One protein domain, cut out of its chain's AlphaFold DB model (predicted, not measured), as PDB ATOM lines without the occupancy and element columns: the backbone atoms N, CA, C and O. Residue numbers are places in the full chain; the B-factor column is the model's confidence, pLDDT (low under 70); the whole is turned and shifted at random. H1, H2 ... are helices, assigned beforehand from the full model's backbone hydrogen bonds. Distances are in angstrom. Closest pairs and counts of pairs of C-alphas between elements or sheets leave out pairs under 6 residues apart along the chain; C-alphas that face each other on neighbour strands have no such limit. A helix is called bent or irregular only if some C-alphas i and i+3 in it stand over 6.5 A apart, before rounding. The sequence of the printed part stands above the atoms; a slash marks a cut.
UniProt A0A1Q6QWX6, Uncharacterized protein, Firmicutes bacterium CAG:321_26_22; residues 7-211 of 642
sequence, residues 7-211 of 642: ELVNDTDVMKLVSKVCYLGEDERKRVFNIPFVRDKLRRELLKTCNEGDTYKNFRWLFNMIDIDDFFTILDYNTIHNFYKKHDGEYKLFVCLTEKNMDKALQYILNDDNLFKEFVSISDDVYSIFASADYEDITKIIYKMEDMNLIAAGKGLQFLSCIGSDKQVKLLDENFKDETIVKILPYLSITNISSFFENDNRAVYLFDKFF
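This is residues 7 to 211 of the 642 residues of an uncharacterized protein of Firmicutes bacterium CAG:321_26_22 (UniProt A0A1Q6QWX6). The chain is wound in stacked turns of short helices that build a rod, with H1 at one end and H17 at the other. Three rows run along much of it: H1, H4, H7 and H10; H2, H5, H8, H11 and H13; H3, H6, H9 and H12. Beyond them, H14 with H16 and H15 with H17 continue the rod. The printed part has 205 residues with 17 named helices, H1 to H17 in chain order, and no named strand: all helix, packed part aligned, part crossed. It is only just loose, close to compact, with a radius of gyration of the C-alphas of 20.2 A and spans of 70 by 31 by 28 A.

Each distance here is between the closest C-alphas of two helices. The longest helix, H4, residues 36 to 51, has a kink of 28 degrees near residue 44. It touches H2, residues 14 to 22, at a steep tilt of 63 degrees (Val 14 and Leu 46, 6.2 A). With H5, residues 55 to 65, it forms a helical hairpin, touching with residues 49 to 51 alone (Cys 50 and Asn 58, 5.1 A). Only just, with 3 pairs of C-alphas within 8 A each, residues 38 to 41 touch H1, residues 7 to 11 (Val 9 and Val 38, 6.6 A), and residues 43 to 47 touch H7, residues 77 to 84 (Arg 43 and Thr 79, 6.8 A). H7 only just touches H10, residues 113 to 121, with 3 pairs (Tyr 77 and Leu 115, 5.8 A). H5 touches H8, residues 90 to 100 (Tyr 56 and Lys 92, 5.8 A). H8 touches H11, residues 123 to 132, the same way at a shallow tilt of 12 degrees (Tyr 91 and Val 126, 6.1 A). H11 touches H13, residues 158 to 161 (Tyr 127 and Phe 159, 4.1 A). H3, residues 26 to 33, touches H6, residues 68 to 74 (Phe 33 and Ile 74, 6.5 A). H6 only just touches H9, residues 102 to 111, with 3 pairs (Ile 68 and Ala 105, 6.6 A). H9 touches H12, residues 135 to 147 (Leu 110 and Ile 141, 7.3 A). H13 touches H15, residues 178 to 187 (Ser 161 and Tyr 187, 5.2 A). H15 only just touches H17, residues 203 to 209, with 3 pairs (Val 182 and Leu 206, 7.0 A). H14, residues 165 to 173, touches H16, residues 190 to 199 (Val 169 and Asn 192, 6.2 A). Every O i to N i+4 pair is within hydrogen-bond range in H1, H2, H3, H6, H7, H8, H9, H10, H12, H14 and H16; H4 has 10 of 12, H5 6 of 7, H15 4 of 6, H11 1 of 6 beside 5 of 7 O i to N i+3 pairs, and H17 1 of 3 beside 2 of 4, while H13 is too short for such a pair.

H1 begins at C-alpha 7, (-30.941, 58.034, 11.789), and H17 ends at C-alpha 209, (28.032, 39.870, -4.019). H4 measures 23.3 A, H12 18.5 A, H5 and H8 15.8 A each. H4, H11 and, only just, H15 are irregular: C-alphas 44 and 47 are 7.4 A apart, 125 and 128 8.1 A, 183 and 186 6.6 A.

The two farthest C-alphas, of Glu 7 and Val 204, are 70.1 A apart. The printed part has no cut. The link from H12 to H13, 10 residues, is short; the other links are tight. The mean pLDDT of the printed part is 90.1, and residues 152 to 155 are under 70.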
ATOM      1  N   GLU A   7     -31.055  57.272  10.539       90.44
ATOM      2  CA  GLU A   7     -30.941  58.034  11.789       90.44
ATOM      3  C   GLU A   7     -30.556  57.092  12.929       90.44
ATOM      4  O   GLU A   7     -29.549  57.313  13.602       90.44
ATOM      5  N   LEU A   8     -31.248  55.954  13.032       91.81
ATOM      6  CA  LEU A   8     -30.953  54.931  14.033       91.81
ATOM      7  C   LEU A   8     -29.521  54.377  13.913       91.81
ATOM      8  O   LEU A   8     -28.860  54.124  14.927       91.81
ATOM      9  N   VAL A   9     -29.023  54.180  12.686       92.12
ATOM     10  CA  VAL A   9     -27.635  53.762  12.434       92.12
ATOM     11  C   VAL A   9     -26.640  54.854  12.821       92.12
ATOM     12  O   VAL A   9     -25.646  54.541  13.474       92.12
ATOM     13  N   ASN A  10     -26.894  56.116  12.465       89.50
ATOM     14  CA  ASN A  10     -26.002  57.230  12.795       89.50
ATOM     15  C   ASN A  10     -25.870  57.457  14.308       89.50
ATOM     16  O   ASN A  10     -24.751  57.692  14.766       89.50
ATOM     17  N   ASP A  11     -26.959  57.307  15.063       91.62
ATOM     18  CA  ASP A  11     -26.999  57.535  16.516       91.62
ATOM     19  C   ASP A  11     -26.445  56.361  17.343       91.62
ATOM     20  O   ASP A  11     -26.207  56.480  18.548       91.62
ATOM     21  N   THR A  12     -26.226  55.199  16.721       92.94
ATOM     22  CA  THR A  12     -25.677  54.024  17.407       92.94
ATOM     23  C   THR A  12     -24.146  54.092  17.465       92.94
ATOM     24  O   THR A  12     -23.489  54.299  16.451       92.94
ATOM     25  N   ASP A  13     -23.563  53.858  18.646       93.00
ATOM     26  CA  ASP A  13     -22.111  53.676  18.819       93.00
ATOM     27  C   ASP A  13     -21.552  52.595  17.874       93.00
ATOM     28  O   ASP A  13     -22.172  51.544  17.700       93.00
ATOM     29  N   VAL A  14     -20.382  52.832  17.272       92.81
ATOM     30  CA  VAL A  14     -19.849  51.970  16.204       92.81
ATOM     31  C   VAL A  14     -19.590  50.532  16.669       92.81
ATOM     32  O   VAL A  14     -19.919  49.594  15.943       92.81
ATOM     33  N   MET A  15     -19.109  50.323  17.899       90.12
ATOM     34  CA  MET A  15     -18.881  48.974  18.432       90.12
ATOM     35  C   MET A  15     -20.200  48.285  18.783       90.12
ATOM     36  O   MET A  15     -20.358  47.089  18.536       90.12
ATOM     37  N   LYS A  16     -21.201  49.030  19.275       91.25
ATOM     38  CA  LYS A  16     -22.571  48.501  19.438       91.25
ATOM     39  C   LYS A  16     -23.219  48.151  18.101       91.25
ATOM     40  O   LYS A  16     -23.975  47.184  18.041       91.25
ATOM     41  N   LEU A  17     -22.959  48.923  17.047       92.38
ATOM     42  CA  LEU A  17     -23.443  48.635  15.699       92.38
ATOM     43  C   LEU A  17     -22.840  47.321  15.195       92.38
ATOM     44  O   LEU A  17     -23.597  46.422  14.840       92.38
ATOM     45  N   VAL A  18     -21.512  47.167  15.264       91.19
ATOM     46  CA  VAL A  18     -20.817  45.920  14.898       91.19
ATOM     47  C   VAL A  18     -21.332  44.732  15.716       91.19
ATOM     48  O   VAL A  18     -21.687  43.704  15.145       91.19
ATOM     49  N   SER A  19     -21.478  44.893  17.035       89.19
ATOM     50  CA  SER A  19     -22.028  43.853  17.911       89.19
ATOM     51  C   SER A  19     -23.472  43.474  17.568       89.19
ATOM     52  O   SER A  19     -23.867  42.339  17.790       89.19
ATOM     53  N   LYS A  20     -24.292  44.383  17.035       90.44
ATOM     54  CA  LYS A  20     -25.652  44.038  16.587       90.44
ATOM     55  C   LYS A  20     -25.650  43.320  15.241       90.44
ATOM     56  O   LYS A  20     -26.515  42.476  15.023       90.44
ATOM     57  N   VAL A  21     -24.713  43.657  14.354       89.38
ATOM     58  CA  VAL A  21     -24.561  42.985  13.057       89.38
ATOM     59  C   VAL A  21     -23.999  41.574  13.238       89.38
ATOM     60  O   VAL A  21     -24.449  40.667  12.548       89.38
ATOM     61  N   CYS A  22     -23.099  41.337  14.200       85.56
ATOM     62  CA  CYS A  22     -22.475  40.018  14.369       85.56
ATOM     63  C   CYS A  22     -23.454  38.883  14.720       85.56
ATOM     64  O   CYS A  22     -23.181  37.730  14.402       85.56
ATOM     65  N   TYR A  23     -24.614  39.197  15.311       85.88
ATOM     66  CA  TYR A  23     -25.661  38.210  15.611       85.88
ATOM     67  C   TYR A  23     -26.527  37.820  14.401       85.88
ATOM     68  O   TYR A  23     -27.390  36.952  14.530       85.88
ATOM     69  N   LEU A  24     -26.339  38.454  13.240       88.69
ATOM     70  CA  LEU A  24     -27.060  38.108  12.013       88.69
ATOM     71  C   LEU A  24     -26.405  36.910  11.311       88.69
ATOM     72  O   LEU A  24     -25.207  36.656  11.464       88.69
ATOM     73  N   GLY A  25     -27.186  36.197  10.492       85.62
ATOM     74  CA  GLY A  25     -26.655  35.182   9.576       85.62
ATOM     75  C   GLY A  25     -25.704  35.791   8.539       85.62
ATOM     76  O   GLY A  25     -25.787  36.982   8.249       85.62
ATOM     77  N   GLU A  26     -24.802  34.986   7.976       84.19
ATOM     78  CA  GLU A  26     -23.718  35.456   7.093       84.19
ATOM     79  C   GLU A  26     -24.211  36.305   5.908       84.19
ATOM     80  O   GLU A  26     -23.715  37.412   5.694       84.19
ATOM     81  N   ASP A  27     -25.241  35.842   5.195       86.19
ATOM     82  CA  ASP A  27     -25.823  36.572   4.061       86.19
ATOM     83  C   ASP A  27     -26.412  37.922   4.481       86.19
ATOM     84  O   ASP A  27     -26.314  38.925   3.767       86.19
ATOM     85  N   GLU A  28     -27.008  37.974   5.672       88.81
ATOM     86  CA  GLU A  28     -27.602  39.196   6.190       88.81
ATOM     87  C   GLU A  28     -26.544  40.169   6.728       88.81
ATOM     88  O   GLU A  28     -26.678  41.374   6.509       88.81
ATOM     89  N   ARG A  29     -25.448  39.677   7.325       89.25
ATOM     90  CA  ARG A  29     -24.279  40.511   7.668       89.25
ATOM     91  C   ARG A  29     -23.696  41.171   6.429       89.25
ATOM     92  O   ARG A  29     -23.583  42.396   6.389       89.25
ATOM     93  N   LYS A  30     -23.423  40.379   5.388       85.69
ATOM     94  CA  LYS A  30     -22.919  40.866   4.096       85.69
ATOM     95  C   LYS A  30     -23.858  41.897   3.478       85.69
ATOM     96  O   LYS A  30     -23.397  42.931   2.993       85.69
ATOM     97  N   ARG A  31     -25.176  41.671   3.530       90.81
ATOM     98  CA  ARG A  31     -26.176  42.659   3.093       90.81
ATOM     99  C   ARG A  31     -26.050  43.966   3.875       90.81
ATOM    100  O   ARG A  31     -25.991  45.024   3.256       90.81
ATOM    101  N   VAL A  32     -26.004  43.902   5.207       91.62
ATOM    102  CA  VAL A  32     -25.961  45.083   6.085       91.62
ATOM    103  C   VAL A  32     -24.661  45.872   5.923       91.62
ATOM    104  O   VAL A  32     -24.718  47.093   5.787       91.62
ATOM    105  N   PHE A  33     -23.502  45.211   5.856       90.12
ATOM    106  CA  PHE A  33     -22.214  45.880   5.626       90.12
ATOM    107  C   PHE A  33     -22.109  46.553   4.252       90.12
ATOM    108  O   PHE A  33     -21.332  47.492   4.090       90.12
ATOM    109  N   ASN A  34     -22.924  46.137   3.279       87.69
ATOM    110  CA  ASN A  34     -22.996  46.764   1.960       87.69
ATOM    111  C   ASN A  34     -24.009  47.918   1.859       87.69
ATOM    112  O   ASN A  34     -24.049  48.595   0.829       87.69
ATOM    113  N   ILE A  35     -24.797  48.200   2.904       93.12
ATOM    114  CA  ILE A  35     -25.670  49.381   2.931       93.12
ATOM    115  C   ILE A  35     -24.784  50.644   2.969       93.12
ATOM    116  O   ILE A  35     -24.004  50.795   3.913       93.12
ATOM    117  N   PRO A  36     -24.898  51.586   2.005       91.12
ATOM    118  CA  PRO A  36     -23.940  52.687   1.858       91.12
ATOM    119  C   PRO A  36     -23.710  53.509   3.131       91.12
ATOM    120  O   PRO A  36     -22.571  53.695   3.542       91.12
ATOM    121  N   PHE A  37     -24.779  53.936   3.812       90.88
ATOM    122  CA  PHE A  37     -24.649  54.767   5.015       90.88
ATOM    123  C   PHE A  37     -24.167  53.988   6.252       90.88
ATOM    124  O   PHE A  37     -23.549  54.587   7.131       90.88
ATOM    125  N   VAL A  38     -24.402  52.671   6.317       92.62
ATOM    126  CA  VAL A  38     -23.824  51.795   7.353       92.62
ATOM    127  C   VAL A  38     -22.320  51.684   7.126       92.62
ATOM    128  O   VAL A  38     -21.535  51.939   8.040       92.62
ATOM    129  N   ARG A  39     -21.908  51.378   5.890       90.44
ATOM    130  CA  ARG A  39     -20.498  51.262   5.506       90.44
ATOM    131  C   ARG A  39     -19.734  52.565   5.714       90.44
ATOM    132  O   ARG A  39     -18.649  52.541   6.284       90.44
ATOM    133  N   ASP A  40     -20.306  53.700   5.317       90.75
ATOM    134  CA  ASP A  40     -19.695  55.019   5.510       90.75
ATOM    135  C   ASP A  40     -19.490  55.337   6.994       90.75
ATOM    136  O   ASP A  40     -18.452  55.878   7.376       90.75
ATOM    137  N   LYS A  41     -20.453  54.983   7.857       93.06
ATOM    138  CA  LYS A  41     -20.295  55.140   9.306       93.06
ATOM    139  C   LYS A  41     -19.149  54.275   9.831       93.06
ATOM    140  O   LYS A  41     -18.267  54.800  10.506       93.06
ATOM    141  N   LEU A  42     -19.132  52.989   9.480       93.38
ATOM    142  CA  LEU A  42     -18.080  52.063   9.899       93.38
ATOM    143  C   LEU A  42     -16.693  52.534   9.429       93.38
ATOM    144  O   LEU A  42     -15.777  52.606  10.239       93.38
ATOM    145  N   ARG A  43     -16.543  52.959   8.168       92.00
ATOM    146  CA  ARG A  43     -15.275  53.489   7.629       92.00
ATOM    147  C   ARG A  43     -14.767  54.724   8.374       92.00
ATOM    148  O   ARG A  43     -13.562  54.875   8.544       92.00
ATOM    149  N   ARG A  44     -15.665  55.610   8.816       89.94
ATOM    150  CA  ARG A  44     -15.291  56.840   9.537       89.94
ATOM    151  C   ARG A  44     -14.943  56.606  11.003       89.94
ATOM    152  O   ARG A  44     -14.098  57.320  11.535       89.94
ATOM    153  N   GLU A  45     -15.632  55.679  11.666       94.62
ATOM    154  CA  GLU A  45     -15.595  55.567  13.131       94.62
ATOM    155  C   GLU A  45     -14.825  54.336  13.628       94.62
ATOM    156  O   GLU A  45     -14.183  54.418  14.669       94.62
ATOM    157  N   LEU A  46     -14.818  53.217  12.894       94.00
ATOM    158  CA  LEU A  46     -14.344  51.929  13.414       94.00
ATOM    159  C   LEU A  46     -12.846  51.923  13.747       94.00
ATOM    160  O   LEU A  46     -12.474  51.573  14.866       94.00
ATOM    161  N   LEU A  47     -11.995  52.342  12.801       93.25
ATOM    162  CA  LEU A  47     -10.545  52.430  13.025       93.25
ATOM    163  C   LEU A  47     -10.213  53.439  14.125       93.25
ATOM    164  O   LEU A  47      -9.373  53.161  14.974       93.25
ATOM    165  N   LYS A  48     -10.926  54.573  14.161       93.44
ATOM    166  CA  LYS A  48     -10.760  55.591  15.201       93.44
ATOM    167  C   LYS A  48     -11.035  55.008  16.586       93.44
ATOM    168  O   LYS A  48     -10.174  55.094  17.452       93.44
ATOM    169  N   THR A  49     -12.189  54.369  16.770       93.38
ATOM    170  CA  THR A  49     -12.570  53.750  18.044       93.38
ATOM    171  C   THR A  49     -11.616  52.627  18.439       93.38
ATOM    172  O   THR A  49     -11.243  52.530  19.604       93.38
ATOM    173  N   CYS A  50     -11.163  51.803  17.489       93.50
ATOM    174  CA  CYS A  50     -10.196  50.751  17.802       93.50
ATOM    175  C   CYS A  50      -8.827  51.316  18.195       93.50
ATOM    176  O   CYS A  50      -8.163  50.733  19.046       93.50
ATOM    177  N   ASN A  51      -8.421  52.459  17.639       92.56
ATOM    178  CA  ASN A  51      -7.123  53.064  17.925       92.56
ATOM    179  C   ASN A  51      -7.078  53.896  19.221       92.56
ATOM    180  O   ASN A  51      -5.999  54.310  19.638       92.56
ATOM    181  N   GLU A  52      -8.217  54.142  19.871       90.31
ATOM    182  CA  GLU A  52      -8.294  54.903  21.121       90.31
ATOM    183  C   GLU A  52      -7.909  54.049  22.346       90.31
ATOM    184  O   GLU A  52      -8.516  53.020  22.640       90.31
ATOM    185  N   GLY A  53      -6.915  54.502  23.115       89.25
ATOM    186  CA  GLY A  53      -6.487  53.826  24.343       89.25
ATOM    187  C   GLY A  53      -5.720  52.528  24.071       89.25
ATOM    188  O   GLY A  53      -4.656  52.547  23.456       89.25
ATOM    189  N   ASP A  54      -6.226  51.397  24.572       90.12
ATOM    190  CA  ASP A  54      -5.597  50.085  24.375       90.12
ATOM    191  C   ASP A  54      -5.949  49.507  22.995       90.12
ATOM    192  O   ASP A  54      -6.849  48.678  22.837       90.12
ATOM    193  N   THR A  55      -5.199  49.960  21.989       91.50
ATOM    194  CA  THR A  55      -5.372  49.590  20.580       91.50
ATOM    195  C   THR A  55      -5.445  48.078  20.356       91.50
ATOM    196  O   THR A  55      -6.284  47.589  19.605       91.50
ATOM    197  N   TYR A  56      -4.565  47.317  21.012       90.06
ATOM    198  CA  TYR A  56      -4.451  45.876  20.792       90.06
ATOM    199  C   TYR A  56      -5.671  45.136  21.346       90.06
ATOM    200  O   TYR A  56      -6.280  44.314  20.661       90.06
ATOM    201  N   LYS A  57      -6.088  45.483  22.570       93.25
ATOM    202  CA  LYS A  57      -7.302  44.928  23.176       93.25
ATOM    203  C   LYS A  57      -8.547  45.249  22.353       93.25
ATOM    204  O   LYS A  57      -9.401  44.377  22.188       93.25
ATOM    205  N   ASN A  58      -8.650  46.466  21.828       94.00
ATOM    206  CA  ASN A  58      -9.805  46.883  21.039       94.00
ATOM    207  C   ASN A  58      -9.896  46.136  19.703       94.00
ATOM    208  O   ASN A  58     -10.971  45.644  19.365       94.00
ATOM    209  N   PHE A  59      -8.784  45.976  18.975       94.12
ATOM    210  CA  PHE A  59      -8.779  45.182  17.742       94.12
ATOM    211  C   PHE A  59      -9.077  43.705  18.000       94.12
ATOM    212  O   PHE A  59      -9.891  43.119  17.289       94.12
ATOM    213  N   ARG A  60      -8.522  43.104  19.059       92.38
ATOM    214  CA  ARG A  60      -8.918  41.746  19.473       92.38
ATOM    215  C   ARG A  60     -10.411  41.643  19.772       92.38
ATOM    216  O   ARG A  60     -11.048  40.660  19.403       92.38
ATOM    217  N   TRP A  61     -10.987  42.652  20.422       92.56
ATOM    218  CA  TRP A  61     -12.421  42.681  20.696       92.56
ATOM    219  C   TRP A  61     -13.253  42.784  19.414       92.56
ATOM    220  O   TRP A  61     -14.236  42.057  19.280       92.56
ATOM    221  N   LEU A  62     -12.825  43.603  18.450       93.50
ATOM    222  CA  LEU A  62     -13.438  43.681  17.126       93.50
ATOM    223  C   LEU A  62     -13.413  42.321  16.415       93.50
ATOM    224  O   LEU A  62     -14.458  41.836  15.982       93.50
ATOM    225  N   PHE A  63     -12.255  41.663  16.354       93.25
ATOM    226  CA  PHE A  63     -12.116  40.362  15.692       93.25
ATOM    227  C   PHE A  63     -12.754  39.197  16.465       93.25
ATOM    228  O   PHE A  63     -12.885  38.098  15.927       93.25
ATOM    229  N   ASN A  64     -13.233  39.408  17.692       90.00
ATOM    230  CA  ASN A  64     -14.152  38.472  18.345       90.00
ATOM    231  C   ASN A  64     -15.592  38.593  17.818       90.00
ATOM    232  O   ASN A  64     -16.368  37.655  17.983       90.00
ATOM    233  N   MET A  65     -15.957  39.719  17.196       89.69
ATOM    234  CA  MET A  65     -17.304  39.972  16.674       89.69
ATOM    235  C   MET A  65     -17.425  39.729  15.171       89.69
ATOM    236  O   MET A  65     -18.452  39.225  14.732       89.69
ATOM    237  N   ILE A  66     -16.415  40.103  14.390       89.69
ATOM    238  CA  ILE A  66     -16.426  39.969  12.927       89.69
ATOM    239  C   ILE A  66     -15.309  39.044  12.451       89.69
ATOM    240  O   ILE A  66     -14.315  38.834  13.154       89.69
ATOM    241  N   ASP A  67     -15.482  38.475  11.262       89.75
ATOM    242  CA  ASP A  67     -14.412  37.753  10.582       89.75
ATOM    243  C   ASP A  67     -13.569  38.686   9.691       89.75
ATOM    244  O   ASP A  67     -13.766  39.903   9.642       89.75
ATOM    245  N   ILE A  68     -12.564  38.107   9.034       92.62
ATOM    246  CA  ILE A  68     -11.643  38.847   8.162       92.62
ATOM    247  C   ILE A  68     -12.339  39.312   6.873       92.62
ATOM    248  O   ILE A  68     -12.034  40.395   6.375       92.62
ATOM    249  N   ASP A  69     -13.298  38.540   6.361       90.75
ATOM    250  CA  ASP A  69     -14.032  38.875   5.136       90.75
ATOM    251  C   ASP A  69     -14.941  40.091   5.364       90.75
ATOM    252  O   ASP A  69     -14.978  41.024   4.558       90.75
ATOM    253  N   ASP A  70     -15.619  40.121   6.510       90.38
ATOM    254  CA  ASP A  70     -16.410  41.243   6.994       90.38
ATOM    255  C   ASP A  70     -15.523  42.491   7.163       90.38
ATOM    256  O   ASP A  70     -15.883  43.575   6.698       90.38
ATOM    257  N   PHE A  71     -14.328  42.349   7.755       93.19
ATOM    258  CA  PHE A  71     -13.386  43.462   7.927       93.19
ATOM    259  C   PHE A  71     -12.984  44.099   6.590       93.19
ATOM    260  O   PHE A  71     -13.152  45.310   6.426       93.19
ATOM    261  N   PHE A  72     -12.515  43.306   5.621       91.69
ATOM    262  CA  PHE A  72     -12.091  43.825   4.315       91.69
ATOM    263  C   PHE A  72     -13.262  44.243   3.412       91.69
ATOM    264  O   PHE A  72     -13.088  45.069   2.516       91.69
ATOM    265  N   THR A  73     -14.484  43.767   3.679       88.25
ATOM    266  CA  THR A  73     -15.708  44.314   3.063       88.25
ATOM    267  C   THR A  73     -15.968  45.753   3.528       88.25
ATOM    268  O   THR A  73     -16.408  46.609   2.752       88.25
ATOM    269  N   ILE A  74     -15.695  46.041   4.803       90.31
ATOM    270  CA  ILE A  74     -15.908  47.361   5.404       90.31
ATOM    271  C   ILE A  74     -14.759  48.308   5.043       90.31
ATOM    272  O   ILE A  74     -15.011  49.427   4.582       90.31
ATOM    273  N   LEU A  75     -13.517  47.880   5.264       91.62
ATOM    274  CA  LEU A  75     -12.309  48.697   5.201       91.62
ATOM    275  C   LEU A  75     -11.423  48.241   4.037       91.62
ATOM    276  O   LEU A  75     -10.757  47.213   4.108       91.62
ATOM    277  N   ASP A  76     -11.411  49.038   2.969       88.75
ATOM    278  CA  ASP A  76     -10.470  48.857   1.860       88.75
ATOM    279  C   ASP A  76      -9.091  49.456   2.189       88.75
ATOM    280  O   ASP A  76      -8.950  50.238   3.136       88.75
ATOM    281  N   TYR A  77      -8.084  49.132   1.368       89.75
ATOM    282  CA  TYR A  77      -6.726  49.677   1.487       89.75
ATOM    283  C   TYR A  77      -6.720  51.200   1.676       89.75
ATOM    284  O   TYR A  77      -6.111  51.714   2.607       89.75
ATOM    285  N   ASN A  78      -7.447  51.945   0.834       91.62
ATOM    286  CA  ASN A  78      -7.452  53.408   0.898       91.62
ATOM    287  C   ASN A  78      -7.979  53.930   2.238       91.62
ATOM    288  O   ASN A  78      -7.520  54.969   2.712       91.62
ATOM    289  N   THR A  79      -8.952  53.247   2.836       91.31
ATOM    290  CA  THR A  79      -9.488  53.614   4.147       91.31
ATOM    291  C   THR A  79      -8.456  53.373   5.248       91.31
ATOM    292  O   THR A  79      -8.242  54.264   6.069       91.31
ATOM    293  N   ILE A  80      -7.788  52.215   5.232       92.00
ATOM    294  CA  ILE A  80      -6.741  51.843   6.199       92.00
ATOM    295  C   ILE A  80      -5.549  52.808   6.087       92.00
ATOM    296  O   ILE A  80      -5.244  53.518   7.046       92.00
ATOM    297  N   HIS A  81      -4.977  52.940   4.889       91.38
ATOM    298  CA  HIS A  81      -3.832  53.809   4.601       91.38
ATOM    299  C   HIS A  81      -4.089  55.266   4.985       91.38
ATOM    300  O   HIS A  81      -3.298  55.916   5.666       91.38
ATOM    301  N   ASN A  82      -5.229  55.833   4.571       92.12
ATOM    302  CA  ASN A  82      -5.515  57.237   4.871       92.12
ATOM    303  C   ASN A  82      -5.728  57.503   6.364       92.12
ATOM    304  O   ASN A  82      -5.512  58.638   6.800       92.12
ATOM    305  N   PHE A  83      -6.138  56.491   7.132       91.62
ATOM    306  CA  PHE A  83      -6.198  56.576   8.582       91.62
ATOM    307  C   PHE A  83      -4.783  56.567   9.179       91.62
ATOM    308  O   PHE A  83      -4.401  57.533   9.844       91.62
ATOM    309  N   TYR A  84      -3.969  55.553   8.882       91.19
ATOM    310  CA  TYR A  84      -2.640  55.401   9.491       91.19
ATOM    311  C   TYR A  84      -1.585  56.396   8.990       91.19
ATOM    312  O   TYR A  84      -0.624  56.681   9.697       91.19
ATOM    313  N   LYS A  85      -1.838  57.123   7.895       88.94
ATOM    314  CA  LYS A  85      -1.083  58.354   7.571       88.94
ATOM    315  C   LYS A  85      -1.054  59.396   8.693       88.94
ATOM    316  O   LYS A  85      -0.199  60.279   8.674       88.94
ATOM    317  N   LYS A  86      -2.043  59.386   9.589       88.75
ATOM    318  CA  LYS A  86      -2.222  60.397  10.645       88.75
ATOM    319  C   LYS A  86      -2.230  59.799  12.049       88.75
ATOM    320  O   LYS A  86      -2.463  60.533  13.009       88.75
ATOM    321  N   HIS A  87      -2.034  58.491  12.166       87.31
ATOM    322  CA  HIS A  87      -2.221  57.749  13.401       87.31
ATOM    323  C   HIS A  87      -1.174  56.644  13.514       87.31
ATOM    324  O   HIS A  87      -0.868  55.986  12.530       87.31
ATOM    325  N   ASP A  88      -0.685  56.400  14.725       84.12
ATOM    326  CA  ASP A  88       0.209  55.275  15.001       84.12
ATOM    327  C   ASP A  88      -0.589  53.999  15.307       84.12
ATOM    328  O   ASP A  88      -1.793  54.049  15.580       84.12
ATOM    329  N   GLY A  89       0.098  52.855  15.336       82.44
ATOM    330  CA  GLY A  89      -0.472  51.578  15.782       82.44
ATOM    331  C   GLY A  89      -0.962  50.661  14.663       82.44
ATOM    332  O   GLY A  89      -1.621  49.665  14.955       82.44
ATOM    333  N   GLU A  90      -0.615  50.957  13.413       88.25
ATOM    334  CA  GLU A  90      -0.939  50.132  12.246       88.25
ATOM    335  C   GLU A  90      -0.497  48.674  12.411       88.25
ATOM    336  O   GLU A  90      -1.283  47.749  12.219       88.25
ATOM    337  N   TYR A  91       0.730  48.455  12.886       87.75
ATOM    338  CA  TYR A  91       1.262  47.119  13.150       87.75
ATOM    339  C   TYR A  91       0.349  46.291  14.073       87.75
ATOM    340  O   TYR A  91       0.187  45.090  13.868       87.75
ATOM    341  N   LYS A  92      -0.332  46.917  15.048       90.81
ATOM    342  CA  LYS A  92      -1.242  46.218  15.973       90.81
ATOM    343  C   LYS A  92      -2.486  45.692  15.265       90.81
ATOM    344  O   LYS A  92      -2.969  44.625  15.641       90.81
ATOM    345  N   LEU A  93      -2.992  46.412  14.259       92.12
ATOM    346  CA  LEU A  93      -4.092  45.938  13.419       92.12
ATOM    347  C   LEU A  93      -3.674  44.657  12.689       92.12
ATOM    348  O   LEU A  93      -4.373  43.649  12.785       92.12
ATOM    349  N   PHE A  94      -2.521  44.674  12.017       90.38
ATOM    350  CA  PHE A  94      -2.023  43.517  11.270       90.38
ATOM    351  C   PHE A  94      -1.704  42.322  12.176       90.38
ATOM    352  O   PHE A  94      -2.071  41.194  11.844       90.38
ATOM    353  N   VAL A  95      -1.132  42.553  13.364       90.56
ATOM    354  CA  VAL A  95      -0.968  41.492  14.373       90.56
ATOM    355  C   VAL A  95      -2.325  40.879  14.720       90.56
ATOM    356  O   VAL A  95      -2.491  39.672  14.602       90.56
ATOM    357  N   CYS A  96      -3.330  41.686  15.068       92.19
ATOM    358  CA  CYS A  96      -4.641  41.157  15.453       92.19
ATOM    359  C   CYS A  96      -5.373  40.442  14.299       92.19
ATOM    360  O   CYS A  96      -6.071  39.459  14.546       92.19
ATOM    361  N   LEU A  97      -5.203  40.896  13.049       91.75
ATOM    362  CA  LEU A  97      -5.724  40.216  11.856       91.75
ATOM    363  C   LEU A  97      -5.114  38.819  11.709       91.75
ATOM    364  O   LEU A  97      -5.839  37.839  11.547       91.75
ATOM    365  N   THR A  98      -3.787  38.720  11.802       89.38
ATOM    366  CA  THR A  98      -3.089  37.432  11.666       89.38
ATOM    367  C   THR A  98      -3.343  36.489  12.842       89.38
ATOM    368  O   THR A  98      -3.511  35.293  12.625       89.38
ATOM    369  N   GLU A  99      -3.479  37.007  14.066       90.19
ATOM    370  CA  GLU A  99      -3.907  36.216  15.228       90.19
ATOM    371  C   GLU A  99      -5.329  35.667  15.073       90.19
ATOM    372  O   GLU A  99      -5.626  34.571  15.551       90.19
ATOM    373  N   LYS A 100      -6.227  36.423  14.425       92.00
ATOM    374  CA  LYS A 100      -7.605  35.983  14.182       92.00
ATOM    375  C   LYS A 100      -7.652  34.822  13.194       92.00
ATOM    376  O   LYS A 100      -8.345  33.838  13.453       92.00
ATOM    377  N   ASN A 101      -7.001  34.974  12.044       91.50
ATOM    378  CA  ASN A 101      -6.874  33.935  11.025       91.50
ATOM    379  C   ASN A 101      -5.753  34.323  10.049       91.50
ATOM    380  O   ASN A 101      -5.945  35.180   9.185       91.50
ATOM    381  N   MET A 102      -4.589  33.694  10.200       89.06
ATOM    382  CA  MET A 102      -3.400  34.016   9.414       89.06
ATOM    383  C   MET A 102      -3.612  33.786   7.918       89.06
ATOM    384  O   MET A 102      -3.413  34.718   7.145       89.06
ATOM    385  N   ASP A 103      -4.091  32.606   7.525       89.06
ATOM    386  CA  ASP A 103      -4.268  32.223   6.120       89.06
ATOM    387  C   ASP A 103      -5.172  33.213   5.377       89.06
ATOM    388  O   ASP A 103      -4.827  33.712   4.304       89.06
ATOM    389  N   LYS A 104      -6.320  33.565   5.976       91.81
ATOM    390  CA  LYS A 104      -7.243  34.550   5.397       91.81
ATOM    391  C   LYS A 104      -6.631  35.948   5.377       91.81
ATOM    392  O   LYS A 104      -6.760  36.640   4.372       91.81
ATOM    393  N   ALA A 105      -5.976  36.384   6.456       92.12
ATOM    394  CA  ALA A 105      -5.332  37.697   6.493       92.12
ATOM    395  C   ALA A 105      -4.285  37.827   5.375       92.12
ATOM    396  O   ALA A 105      -4.315  38.787   4.602       92.12
ATOM    397  N   LEU A 106      -3.408  36.827   5.250       91.06
ATOM    398  CA  LEU A 106      -2.380  36.777   4.219       91.06
ATOM    399  C   LEU A 106      -2.984  36.673   2.820       91.06
ATOM    400  O   LEU A 106      -2.470  37.317   1.913       91.06
ATOM    401  N   GLN A 107      -4.100  35.965   2.629       92.38
ATOM    402  CA  GLN A 107      -4.807  35.936   1.347       92.38
ATOM    403  C   GLN A 107      -5.231  37.341   0.888       92.38
ATOM    404  O   GLN A 107      -5.005  37.693  -0.268       92.38
ATOM    405  N   TYR A 108      -5.821  38.163   1.765       93.62
ATOM    406  CA  TYR A 108      -6.185  39.543   1.411       93.62
ATOM    407  C   TYR A 108      -4.951  40.409   1.138       93.62
ATOM    408  O   TYR A 108      -4.903  41.114   0.131       93.62
ATOM    409  N   ILE A 109      -3.932  40.307   1.993       92.56
ATOM    410  CA  ILE A 109      -2.680  41.062   1.865       92.56
ATOM    411  C   ILE A 109      -1.943  40.702   0.563       92.56
ATOM    412  O   ILE A 109      -1.479  41.582  -0.157       92.56
ATOM    413  N   LEU A 110      -1.869  39.420   0.205       92.50
ATOM    414  CA  LEU A 110      -1.214  38.943  -1.016       92.50
ATOM    415  C   LEU A 110      -2.008  39.261  -2.293       92.50
ATOM    416  O   LEU A 110      -1.407  39.276  -3.365       92.50
ATOM    417  N   ASN A 111      -3.304  39.563  -2.212       93.44
ATOM    418  CA  ASN A 111      -4.131  39.882  -3.384       93.44
ATOM    419  C   ASN A 111      -4.233  41.389  -3.697       93.44
ATOM    420  O   ASN A 111      -4.649  41.741  -4.799       93.44
ATOM    421  N   ASP A 112      -3.834  42.276  -2.779       93.44
ATOM    422  CA  ASP A 112      -3.792  43.731  -2.997       93.44
ATOM    423  C   ASP A 112      -2.344  44.239  -2.916       93.44
ATOM    424  O   ASP A 112      -1.690  44.170  -1.880       93.44
ATOM    425  N   ASP A 113      -1.809  44.746  -4.028       94.31
ATOM    426  CA  ASP A 113      -0.417  45.202  -4.112       94.31
ATOM    427  C   ASP A 113      -0.103  46.408  -3.227       94.31
ATOM    428  O   ASP A 113       1.035  46.554  -2.773       94.31
ATOM    429  N   ASN A 114      -1.069  47.293  -2.984       93.25
ATOM    430  CA  ASN A 114      -0.828  48.449  -2.130       93.25
ATOM    431  C   ASN A 114      -0.859  48.044  -0.658       93.25
ATOM    432  O   ASN A 114       0.032  48.443   0.093       93.25
ATOM    433  N   LEU A 115      -1.810  47.185  -0.282       91.88
ATOM    434  CA  LEU A 115      -1.870  46.605   1.057       91.88
ATOM    435  C   LEU A 115      -0.632  45.747   1.353       91.88
ATOM    436  O   LEU A 115      -0.086  45.805   2.450       91.88
ATOM    437  N   PHE A 116      -0.136  44.997   0.363       92.06
ATOM    438  CA  PHE A 116       1.103  44.230   0.490       92.06
ATOM    439  C   PHE A 116       2.318  45.120   0.761       92.06
ATOM    440  O   PHE A 116       3.112  44.827   1.649       92.06
ATOM    441  N   LYS A 117       2.471  46.224   0.016       90.31
ATOM    442  CA  LYS A 117       3.571  47.181   0.233       90.31
ATOM    443  C   LYS A 117       3.520  47.791   1.631       90.31
ATOM    444  O   LYS A 117       4.565  47.941   2.258       90.31
ATOM    445  N   GLU A 118       2.325  48.141   2.093       88.81
ATOM    446  CA  GLU A 118       2.097  48.682   3.433       88.81
ATOM    447  C   GLU A 118       2.472  47.647   4.503       88.81
ATOM    448  O   GLU A 118       3.316  47.929   5.352       88.81
ATOM    449  N   PHE A 119       2.004  46.404   4.364       88.38
ATOM    450  CA  PHE A 119       2.378  45.291   5.236       88.38
ATOM    451  C   PHE A 119       3.895  45.030   5.288       88.38
ATOM    452  O   PHE A 119       4.459  44.881   6.368       88.38
ATOM    453  N   VAL A 120       4.584  45.018   4.142       88.75
ATOM    454  CA  VAL A 120       6.050  44.858   4.083       88.75
ATOM    455  C   VAL A 120       6.768  46.036   4.749       88.75
ATOM    456  O   VAL A 120       7.815  45.851   5.361       88.75
ATOM    457  N   SER A 121       6.219  47.251   4.661       86.38
ATOM    458  CA  SER A 121       6.841  48.441   5.256       86.38
ATOM    459  C   SER A 121       6.862  48.431   6.786       86.38
ATOM    460  O   SER A 121       7.721  49.082   7.377       86.38
ATOM    461  N   ILE A 122       5.963  47.657   7.400       86.12
ATOM    462  CA  ILE A 122       5.831  47.485   8.852       86.12
ATOM    463  C   ILE A 122       6.236  46.078   9.321       86.12
ATOM    464  O   ILE A 122       6.073  45.751  10.496       86.12
ATOM    465  N   SER A 123       6.716  45.199   8.429       83.12
ATOM    466  CA  SER A 123       6.921  43.783   8.773       83.12
ATOM    467  C   SER A 123       8.020  43.574   9.816       83.12
ATOM    468  O   SER A 123       7.952  42.615  10.583       83.12
ATOM    469  N   ASP A 124       8.965  44.510   9.923       82.75
ATOM    470  CA  ASP A 124       9.990  44.512  10.970       82.75
ATOM    471  C   ASP A 124       9.414  44.838  12.366       82.75
ATOM    472  O   ASP A 124      10.051  44.507  13.361       82.75
ATOM    473  N   ASP A 125       8.202  45.403  12.466       84.44
ATOM    474  CA  ASP A 125       7.481  45.626  13.733       84.44
ATOM    475  C   ASP A 125       6.534  44.466  14.089       84.44
ATOM    476  O   ASP A 125       6.159  44.293  15.252       84.44
ATOM    477  N   VAL A 126       6.145  43.647  13.104       84.31
ATOM    478  CA  VAL A 126       5.242  42.494  13.295       84.31
ATOM    479  C   VAL A 126       5.923  41.143  13.094       84.31
ATOM    480  O   VAL A 126       5.265  40.110  13.054       84.31
ATOM    481  N   TYR A 127       7.248  41.127  12.996       83.19
ATOM    482  CA  TYR A 127       8.054  39.969  12.614       83.19
ATOM    483  C   TYR A 127       7.791  38.694  13.443       83.19
ATOM    484  O   TYR A 127       7.935  37.582  12.937       83.19
ATOM    485  N   SER A 128       7.366  38.835  14.702       81.31
ATOM    486  CA  SER A 128       7.083  37.716  15.607       81.31
ATOM    487  C   SER A 128       5.866  36.880  15.201       81.31
ATOM    488  O   SER A 128       5.828  35.691  15.516       81.31
ATOM    489  N   ILE A 129       4.903  37.442  14.457       84.94
ATOM    490  CA  ILE A 129       3.718  36.693  13.995       84.94
ATOM    491  C   ILE A 129       4.123  35.544  13.059       84.94
ATOM    492  O   ILE A 129       3.502  34.482  13.042       84.94
ATOM    493  N   PHE A 130       5.229  35.721  12.333       85.44
ATOM    494  CA  PHE A 130       5.729  34.750  11.368       85.44
ATOM    495  C   PHE A 130       6.360  33.514  12.004       85.44
ATOM    496  O   PHE A 130       6.559  32.521  11.308       85.44
ATOM    497  N   ALA A 131       6.612  33.514  13.317       85.88
ATOM    498  CA  ALA A 131       7.075  32.316  14.017       85.88
ATOM    499  C   ALA A 131       6.097  31.136  13.837       85.88
ATOM    500  O   ALA A 131       6.516  29.982  13.728       85.88
ATOM    501  N   SER A 132       4.797  31.442  13.745       82.75
ATOM    502  CA  SER A 132       3.728  30.464  13.510       82.75
ATOM    503  C   SER A 132       3.310  30.303  12.046       82.75
ATOM    504  O   SER A 132       2.529  29.405  11.760       82.75
ATOM    505  N   ALA A 133       3.829  31.123  11.127       86.00
ATOM    506  CA  ALA A 133       3.423  31.090   9.722       86.00
ATOM    507  C   ALA A 133       3.907  29.826   9.015       86.00
ATOM    508  O   ALA A 133       5.047  29.390   9.213       86.00
ATOM    509  N   ASP A 134       3.062  29.252   8.164       89.94
ATOM    510  CA  ASP A 134       3.424  28.087   7.372       89.94
ATOM    511  C   ASP A 134       4.466  28.420   6.305       89.94
ATOM    512  O   ASP A 134       4.605  29.552   5.834       89.94
ATOM    513  N   TYR A 135       5.238  27.399   5.934       92.38
ATOM    514  CA  TYR A 135       6.321  27.528   4.963       92.38
ATOM    515  C   TYR A 135       5.833  28.105   3.627       92.38
ATOM    516  O   TYR A 135       6.449  29.012   3.078       92.38
ATOM    517  N   GLU A 136       4.697  27.610   3.135       92.69
ATOM    518  CA  GLU A 136       4.126  28.007   1.847       92.69
ATOM    519  C   GLU A 136       3.780  29.496   1.802       92.69
ATOM    520  O   GLU A 136       3.981  30.148   0.777       92.69
ATOM    521  N   ASP A 137       3.302  30.059   2.910       90.56
ATOM    522  CA  ASP A 137       2.957  31.475   2.982       90.56
ATOM    523  C   ASP A 137       4.195  32.362   3.057       90.56
ATOM    524  O   ASP A 137       4.260  33.383   2.370       90.56
ATOM    525  N   ILE A 138       5.214  31.938   3.807       92.56
ATOM    526  CA  ILE A 138       6.517  32.611   3.823       92.56
ATOM    527  C   ILE A 138       7.100  32.665   2.401       92.56
ATOM    528  O   ILE A 138       7.515  33.731   1.940       92.56
ATOM    529  N   THR A 139       7.074  31.545   1.677       94.94
ATOM    530  CA  THR A 139       7.575  31.460   0.300       94.94
ATOM    531  C   THR A 139       6.787  32.362  -0.657       94.94
ATOM    532  O   THR A 139       7.397  33.103  -1.431       94.94
ATOM    533  N   LYS A 140       5.446  32.391  -0.578       93.88
ATOM    534  CA  LYS A 140       4.606  33.310  -1.381       93.88
ATOM    535  C   LYS A 140       4.940  34.777  -1.121       93.88
ATOM    536  O   LYS A 140       4.996  35.562  -2.067       93.88
ATOM    537  N   ILE A 141       5.165  35.152   0.141       92.62
ATOM    538  CA  ILE A 141       5.538  36.522   0.511       92.62
ATOM    539  C   ILE A 141       6.864  36.898  -0.144       92.62
ATOM    540  O   ILE A 141       6.943  37.950  -0.774       92.62
ATOM    541  N   ILE A 142       7.882  36.037  -0.066       94.06
ATOM    542  CA  ILE A 142       9.194  36.320  -0.661       94.06
ATOM    543  C   ILE A 142       9.094  36.430  -2.186       94.06
ATOM    544  O   ILE A 142       9.624  37.387  -2.748       94.06
ATOM    545  N   TYR A 143       8.363  35.531  -2.859       94.75
ATOM    546  CA  TYR A 143       8.132  35.640  -4.306       94.75
ATOM    547  C   TYR A 143       7.430  36.947  -4.681       94.75
ATOM    548  O   TYR A 143       7.893  37.657  -5.573       94.75
ATOM    549  N   LYS A 144       6.377  37.333  -3.952       94.31
ATOM    550  CA  LYS A 144       5.679  38.598  -4.206       94.31
ATOM    551  C   LYS A 144       6.585  39.810  -3.954       94.31
ATOM    552  O   LYS A 144       6.577  40.760  -4.737       94.31
ATOM    553  N   MET A 145       7.413  39.787  -2.905       93.12
ATOM    554  CA  MET A 145       8.420  40.832  -2.669       93.12
ATOM    555  C   MET A 145       9.435  40.911  -3.813       93.12
ATOM    556  O   MET A 145       9.837  42.016  -4.184       93.12
ATOM    557  N   GLU A 146       9.859  39.771  -4.361       92.38
ATOM    558  CA  GLU A 146      10.789  39.704  -5.487       92.38
ATOM    559  C   GLU A 146      10.166  40.278  -6.768       92.38
ATOM    560  O   GLU A 146      10.779  41.136  -7.407       92.38
ATOM    561  N   ASP A 147       8.941  39.871  -7.111       92.56
ATOM    562  CA  ASP A 147       8.211  40.340  -8.296       92.56
ATOM    563  C   ASP A 147       7.968  41.854  -8.267       92.56
ATOM    564  O   ASP A 147       8.037  42.538  -9.289       92.56
ATOM    565  N   MET A 148       7.742  42.397  -7.071       91.50
ATOM    566  CA  MET A 148       7.520  43.825  -6.844       91.50
ATOM    567  C   MET A 148       8.814  44.614  -6.587       91.50
ATOM    568  O   MET A 148       8.751  45.820  -6.337       91.50
ATOM    569  N   ASN A 149       9.981  43.958  -6.632       88.50
ATOM    570  CA  ASN A 149      11.298  44.535  -6.345       88.50
ATOM    571  C   ASN A 149      11.406  45.218  -4.961       88.50
ATOM    572  O   ASN A 149      12.139  46.191  -4.777       88.50
ATOM    573  N   LEU A 150      10.680  44.714  -3.960       88.31
ATOM    574  CA  LEU A 150      10.691  45.253  -2.592       88.31
ATOM    575  C   LEU A 150      11.920  44.800  -1.796       88.31
ATOM    576  O   LEU A 150      12.359  45.491  -0.879       88.31
ATOM    577  N   ILE A 151      12.540  43.689  -2.200       83.56
ATOM    578  CA  ILE A 151      13.740  43.141  -1.553       83.56
ATOM    579  C   ILE A 151      14.941  44.092  -1.732       83.56
ATOM    580  O   ILE A 151      15.794  44.191  -0.856       83.56
ATOM    581  N   ALA A 152      15.009  44.868  -2.823       69.06
ATOM    582  CA  ALA A 152      16.088  45.834  -3.079       69.06
ATOM    583  C   ALA A 152      16.255  46.938  -2.034       69.06
ATOM    584  O   ALA A 152      17.361  47.452  -1.889       69.06
ATOM    585  N   ALA A 153      15.216  47.249  -1.262       63.44
ATOM    586  CA  ALA A 153      15.311  48.228  -0.186       63.44
ATOM    587  C   ALA A 153      15.932  47.664   1.108       63.44
ATOM    588  O   ALA A 153      16.195  48.439   2.025       63.44
ATOM    589  N   GLY A 154      16.141  46.342   1.206       63.50
ATOM    590  CA  GLY A 154      16.688  45.679   2.395       63.50
ATOM    591  C   GLY A 154      15.797  45.757   3.640       63.50
ATOM    592  O   GLY A 154      16.259  45.407   4.719       63.50
ATOM    593  N   LYS A 155      14.549  46.219   3.501       69.62
ATOM    594  CA  LYS A 155      13.565  46.362   4.580       69.62
ATOM    595  C   LYS A 155      12.568  45.213   4.560       69.62
ATOM    596  O   LYS A 155      12.251  44.696   3.488       69.62
ATOM    597  N   GLY A 156      12.047  44.868   5.732       79.00
ATOM    598  CA  GLY A 156      10.914  43.965   5.855       79.00
ATOM    599  C   GLY A 156      11.235  42.475   5.740       79.00
ATOM    600  O   GLY A 156      10.360  41.683   5.391       79.00
ATOM    601  N   LEU A 157      12.486  42.094   6.012       89.38
ATOM    602  CA  LEU A 157      12.963  40.704   6.029       89.38
ATOM    603  C   LEU A 157      13.281  40.207   7.448       89.38
ATOM    604  O   LEU A 157      13.633  39.038   7.609       89.38
ATOM    605  N   GLN A 158      13.131  41.043   8.489       88.31
ATOM    606  CA  GLN A 158      13.486  40.675   9.865       88.31
ATOM    607  C   GLN A 158      12.726  39.439  10.358       88.31
ATOM    608  O   GLN A 158      13.247  38.666  11.165       88.31
ATOM    609  N   PHE A 159      11.521  39.203   9.838       89.00
ATOM    610  CA  PHE A 159      10.713  38.029  10.160       89.00
ATOM    611  C   PHE A 159      11.402  36.696   9.863       89.00
ATOM    612  O   PHE A 159      11.158  35.723  10.577       89.00
ATOM    613  N   LEU A 160      12.330  36.655   8.901       92.00
ATOM    614  CA  LEU A 160      13.113  35.458   8.600       92.00
ATOM    615  C   LEU A 160      13.966  34.999   9.790       92.00
ATOM    616  O   LEU A 160      14.221  33.808   9.924       92.00
ATOM    617  N   SER A 161      14.339  35.900  10.703       90.31
ATOM    618  CA  SER A 161      15.078  35.529  11.921       90.31
ATOM    619  C   SER A 161      14.254  34.691  12.904       90.31
ATOM    620  O   SER A 161      14.823  34.017  13.760       90.31
ATOM    621  N   CYS A 162      12.923  34.716  12.779       89.06
ATOM    622  CA  CYS A 162      11.990  34.074  13.705       89.06
ATOM    623  C   CYS A 162      11.287  32.845  13.128       89.06
ATOM    624  O   CYS A 162      10.637  32.113  13.875       89.06
ATOM    625  N   ILE A 163      11.407  32.594  11.821       89.38
ATOM    626  CA  ILE A 163      10.899  31.353  11.232       89.38
ATOM    627  C   ILE A 163      11.829  30.202  11.644       89.38
ATOM    628  O   ILE A 163      13.049  30.365  11.696       89.38
ATOM    629  N   GLY A 164      11.254  29.043  11.970       90.12
ATOM    630  CA  GLY A 164      12.009  27.869  12.420       90.12
ATOM    631  C   GLY A 164      13.183  27.512  11.497       90.12
ATOM    632  O   GLY A 164      13.127  27.724  10.285       90.12
ATOM    633  N   SER A 165      14.259  26.967  12.074       91.00
ATOM    634  CA  SER A 165      15.499  26.661  11.340       91.00
ATOM    635  C   SER A 165      15.273  25.743  10.134       91.00
ATOM    636  O   SER A 165      15.929  25.899   9.112       91.00
ATOM    637  N   ASP A 166      14.330  24.809  10.233       92.12
ATOM    638  CA  ASP A 166      13.916  23.916   9.151       92.12
ATOM    639  C   ASP A 166      13.309  24.681   7.963       92.12
ATOM    640  O   ASP A 166      13.607  24.373   6.809       92.12
ATOM    641  N   LYS A 167      12.505  25.716   8.235       94.00
ATOM    642  CA  LYS A 167      11.913  26.588   7.211       94.00
ATOM    643  C   LYS A 167      12.976  27.462   6.548       94.00
ATOM    644  O   LYS A 167      12.957  27.603   5.332       94.00
ATOM    645  N   GLN A 168      13.921  27.999   7.322       94.88
ATOM    646  CA  GLN A 168      15.036  28.787   6.781       94.88
ATOM    647  C   GLN A 168      15.885  27.983   5.785       94.88
ATOM    648  O   GLN A 168      16.260  28.519   4.748       94.88
ATOM    649  N   VAL A 169      16.170  26.708   6.078       91.88
ATOM    650  CA  VAL A 169      16.909  25.827   5.154       91.88
ATOM    651  C   VAL A 169      16.114  25.604   3.872       91.88
ATOM    652  O   VAL A 169      16.643  25.831   2.791       91.88
ATOM    653  N   LYS A 170      14.826  25.253   3.983       93.31
ATOM    654  CA  LYS A 170      13.969  25.045   2.807       93.31
ATOM    655  C   LYS A 170      13.889  26.281   1.906       93.31
ATOM    656  O   LYS A 170      13.922  26.138   0.694       93.31
ATOM    657  N   LEU A 171      13.857  27.487   2.483       94.25
ATOM    658  CA  LEU A 171      13.875  28.728   1.698       94.25
ATOM    659  C   LEU A 171      15.134  28.889   0.850       94.25
ATOM    660  O   LEU A 171      15.076  29.509  -0.207       94.25
ATOM    661  N   LEU A 172      16.273  28.374   1.307       92.19
ATOM    662  CA  LEU A 172      17.489  28.407   0.509       92.19
ATOM    663  C   LEU A 172      17.385  27.452  -0.683       92.19
ATOM    664  O   LEU A 172      17.915  27.782  -1.736       92.19
ATOM    665  N   ASP A 173      16.651  26.343  -0.572       90.94
ATOM    666  CA  ASP A 173      16.436  25.386  -1.669       90.94
ATOM    667  C   ASP A 173      15.445  25.890  -2.740       90.94
ATOM    668  O   ASP A 173      15.345  25.300  -3.820       90.94
ATOM    669  N   GLU A 174      14.726  26.985  -2.478       94.38
ATOM    670  CA  GLU A 174      13.807  27.587  -3.444       94.38
ATOM    671  C   GLU A 174      14.536  28.236  -4.628       94.38
ATOM    672  O   GLU A 174      15.672  28.722  -4.546       94.38
ATOM    673  N   ASN A 175      13.829  28.313  -5.758       92.81
ATOM    674  CA  ASN A 175      14.328  28.901  -7.003       92.81
ATOM    675  C   ASN A 175      14.238  30.439  -7.005       92.81
ATOM    676  O   ASN A 175      13.796  31.039  -7.988       92.81
ATOM    677  N   PHE A 176      14.612  31.087  -5.901       93.50
ATOM    678  CA  PHE A 176      14.722  32.543  -5.846       93.50
ATOM    679  C   PHE A 176      15.869  33.045  -6.728       93.50
ATOM    680  O   PHE A 176      16.850  32.336  -6.979       93.50
ATOM    681  N   LYS A 177      15.787  34.306  -7.165       92.88
ATOM    682  CA  LYS A 177      16.919  34.951  -7.842       92.88
ATOM    683  C   LYS A 177      18.122  35.015  -6.902       92.88
ATOM    684  O   LYS A 177      17.990  35.272  -5.708       92.88
ATOM    685  N   ASP A 178      19.317  34.911  -7.473       92.25
ATOM    686  CA  ASP A 178      20.594  35.143  -6.786       92.25
ATOM    687  C   ASP A 178      20.586  36.374  -5.861       92.25
ATOM    688  O   ASP A 178      21.096  36.343  -4.745       92.25
ATOM    689  N   GLU A 179      20.036  37.488  -6.352       89.94
ATOM    690  CA  GLU A 179      19.970  38.749  -5.615       89.94
ATOM    691  C   GLU A 179      19.059  38.653  -4.383       89.94
ATOM    692  O   GLU A 179      19.351  39.261  -3.355       89.94
ATOM    693  N   THR A 180      17.992  37.863  -4.467       91.75
ATOM    694  CA  THR A 180      17.102  37.562  -3.344       91.75
ATOM    695  C   THR A 180      17.831  36.731  -2.299       91.75
ATOM    696  O   THR A 180      17.865  37.129  -1.137       91.75
ATOM    697  N   ILE A 181      18.510  35.652  -2.713       92.50
ATOM    698  CA  ILE A 181      19.303  34.796  -1.814       92.50
ATOM    699  C   ILE A 181      20.328  35.621  -1.021       92.50
ATOM    700  O   ILE A 181      20.387  35.537   0.206       92.50
ATOM    701  N   VAL A 182      21.083  36.492  -1.702       90.62
ATOM    702  CA  VAL A 182      22.089  37.361  -1.060       90.62
ATOM    703  C   VAL A 182      21.473  38.280   0.001       90.62
ATOM    704  O   VAL A 182      22.117  38.566   1.010       90.62
ATOM    705  N   LYS A 183      20.233  38.737  -0.197       90.12
ATOM    706  CA  LYS A 183      19.554  39.673   0.712       90.12
ATOM    707  C   LYS A 183      18.822  38.995   1.865       90.12
ATOM    708  O   LYS A 183      18.687  39.624   2.910       90.12
ATOM    709  N   ILE A 184      18.372  37.749   1.710       91.44
ATOM    710  CA  ILE A 184      17.720  37.003   2.800       91.44
ATOM    711  C   ILE A 184      18.732  36.363   3.752       91.44
ATOM    712  O   ILE A 184      18.473  36.298   4.950       91.44
ATOM    713  N   LEU A 185      19.898  35.938   3.247       91.06
ATOM    714  CA  LEU A 185      20.924  35.236   4.027       91.06
ATOM    715  C   LEU A 185      21.308  35.942   5.343       91.06
ATOM    716  O   LEU A 185      21.356  35.253   6.359       91.06
ATOM    717  N   PRO A 186      21.516  37.276   5.393       88.81
ATOM    718  CA  PRO A 186      21.848  37.987   6.633       88.81
ATOM    719  C   PRO A 186      20.806  37.882   7.756       88.81
ATOM    720  O   PRO A 186      21.136  38.177   8.902       88.81
ATOM    721  N   TYR A 187      19.569  37.487   7.444       90.44
ATOM    722  CA  TYR A 187      18.474  37.360   8.408       90.44
ATOM    723  C   TYR A 187      18.279  35.928   8.923       90.44
ATOM    724  O   TYR A 187      17.420  35.695   9.772       90.44
ATOM    725  N   LEU A 188      19.046  34.962   8.414       92.56
ATOM    726  CA  LEU A 188      18.960  33.564   8.829       92.56
ATOM    727  C   LEU A 188      19.878  33.281  10.024       92.56
ATOM    728  O   LEU A 188      20.762  34.064  10.368       92.56
ATOM    729  N   SER A 189      19.683  32.131  10.668       91.62
ATOM    730  CA  SER A 189      20.582  31.686  11.732       91.62
ATOM    731  C   SER A 189      21.999  31.439  11.196       91.62
ATOM    732  O   SER A 189      22.176  30.975  10.067       91.62
ATOM    733  N   ILE A 190      23.021  31.676  12.029       88.50
ATOM    734  CA  ILE A 190      24.433  31.438  11.673       88.50
ATOM    735  C   ILE A 190      24.646  29.996  11.186       88.50
ATOM    736  O   ILE A 190      25.373  29.773  10.222       88.50
ATOM    737  N   THR A 191      23.972  29.019  11.800       90.69
ATOM    738  CA  THR A 191      24.030  27.609  11.392       90.69
ATOM    739  C   THR A 191      23.548  27.404   9.956       90.69
ATOM    740  O   THR A 191      24.201  26.700   9.188       90.69
ATOM    741  N   ASN A 192      22.453  28.054   9.560       93.12
ATOM    742  CA  ASN A 192      21.898  27.915   8.212       93.12
ATOM    743  C   ASN A 192      22.714  28.691   7.174       93.12
ATOM    744  O   ASN A 192      22.949  28.180   6.081       93.12
ATOM    745  N   ILE A 193      23.224  29.873   7.539       92.81
ATOM    746  CA  ILE A 193      24.192  30.613   6.717       92.81
ATOM    747  C   ILE A 193      25.432  29.744   6.464       92.81
ATOM    748  O   ILE A 193      25.874  29.610   5.327       92.81
ATOM    749  N   SER A 194      25.964  29.105   7.510       91.88
ATOM    750  CA  SER A 194      27.096  28.184   7.399       91.88
ATOM    751  C   SER A 194      26.787  27.004   6.484       91.88
ATOM    752  O   SER A 194      27.591  26.697   5.612       91.88
ATOM    753  N   SER A 195      25.611  26.386   6.620       92.50
ATOM    754  CA  SER A 195      25.199  25.291   5.737       92.50
ATOM    755  C   SER A 195      25.137  25.721   4.268       92.50
ATOM    756  O   SER A 195      25.547  24.956   3.399       92.50
ATOM    757  N   PHE A 196      24.670  26.939   3.977       94.81
ATOM    758  CA  PHE A 196      24.652  27.480   2.618       94.81
ATOM    759  C   PHE A 196      26.064  27.624   2.039       94.81
ATOM    760  O   PHE A 196      26.351  27.100   0.967       94.81
ATOM    761  N   PHE A 197      26.969  28.298   2.755       94.06
ATOM    762  CA  PHE A 197      28.338  28.521   2.272       94.06
ATOM    763  C   PHE A 197      29.180  27.239   2.195       94.06
ATOM    764  O   PHE A 197      30.138  27.183   1.420       94.06
ATOM    765  N   GLU A 198      28.829  26.217   2.971       92.88
ATOM    766  CA  GLU A 198      29.492  24.914   2.977       92.88
ATOM    767  C   GLU A 198      28.971  23.974   1.878       92.88
ATOM    768  O   GLU A 198      29.770  23.287   1.243       92.88
ATOM    769  N   ASN A 199      27.658  23.958   1.618       92.56
ATOM    770  CA  ASN A 199      27.031  22.904   0.811       92.56
ATOM    771  C   ASN A 199      26.404  23.383  -0.505       92.56
ATOM    772  O   ASN A 199      26.195  22.569  -1.404       92.56
ATOM    773  N   ASP A 200      26.092  24.672  -0.649       93.12
ATOM    774  CA  ASP A 200      25.410  25.185  -1.838       93.12
ATOM    775  C   ASP A 200      26.404  25.598  -2.933       93.12
ATOM    776  O   ASP A 200      27.258  26.468  -2.738       93.12
ATOM    777  N   ASN A 201      26.262  25.028  -4.131       92.50
ATOM    778  CA  ASN A 201      27.123  25.348  -5.275       92.50
ATOM    779  C   ASN A 201      27.032  26.826  -5.692       92.50
ATOM    780  O   ASN A 201      27.989  27.380  -6.237       92.50
ATOM    781  N   ARG A 202      25.902  27.492  -5.426       93.81
ATOM    782  CA  ARG A 202      25.720  28.914  -5.736       93.81
ATOM    783  C   ARG A 202      26.590  29.801  -4.855       93.81
ATOM    784  O   ARG A 202      27.012  30.872  -5.293       93.81
ATOM    785  N   ALA A 203      26.929  29.353  -3.645       94.19
ATOM    786  CA  ALA A 203      27.769  30.113  -2.723       94.19
ATOM    787  C   ALA A 203      29.135  30.480  -3.336       94.19
ATOM    788  O   ALA A 203      29.648  31.571  -3.075       94.19
ATOM    789  N   VAL A 204      29.674  29.628  -4.220       93.19
ATOM    790  CA  VAL A 204      30.972  29.808  -4.899       93.19
ATOM    791  C   VAL A 204      31.032  31.077  -5.748       93.19
ATOM    792  O   VAL A 204      32.102  31.667  -5.884       93.19
ATOM    793  N   TYR A 205      29.908  31.540  -6.296       92.25
ATOM    794  CA  TYR A 205      29.856  32.795  -7.051       92.25
ATOM    795  C   TYR A 205      29.057  33.894  -6.334       92.25
ATOM    796  O   TYR A 205      29.244  35.076  -6.626       92.25
ATOM    797  N   LEU A 206      28.189  33.541  -5.378       92.88
ATOM    798  CA  LEU A 206      27.393  34.511  -4.624       92.88
ATOM    799  C   LEU A 206      28.170  35.217  -3.518       92.88
ATOM    800  O   LEU A 206      27.839  36.365  -3.225       92.88
ATOM    801  N   PHE A 207      29.224  34.613  -2.953       91.75
ATOM    802  CA  PHE A 207      30.030  35.272  -1.915       91.75
ATOM    803  C   PHE A 207      30.569  36.642  -2.378       91.75
ATOM    804  O   PHE A 207      30.681  37.570  -1.579       91.75
ATOM    805  N   ASP A 208      30.871  36.803  -3.675       89.31
ATOM    806  CA  ASP A 208      31.433  38.049  -4.211       89.31
ATOM    807  C   ASP A 208      30.438  39.219  -4.117       89.31
ATOM    808  O   ASP A 208      30.837  40.374  -3.938       89.31
ATOM    809  N   LYS A 209      29.134  38.906  -4.146       89.06
ATOM    810  CA  LYS A 209      28.032  39.870  -4.019       89.06
ATOM    811  C   LYS A 209      27.803  40.327  -2.573       89.06
ATOM    812  O   LYS A 209      27.134  41.334  -2.360       89.06
ATOM    813  N   PHE A 210      28.375  39.639  -1.581       82.25
ATOM    814  CA  PHE A 210      28.313  40.081  -0.190       82.25
ATOM    815  C   PHE A 210      29.316  41.205   0.069       82.25
ATOM    816  O   PHE A 210      30.524  41.071  -0.161       82.25
ATOM    817  N   PHE A 211      28.801  42.316   0.599       70.44
ATOM    818  CA  PHE A 211      29.620  43.462   0.990       70.44
ATOM    819  C   PHE A 211      30.440  43.185   2.259       70.44
ATOM    820  O   PHE A 211      31.526  43.732   2.406       70.44
TER     821      PHE A 211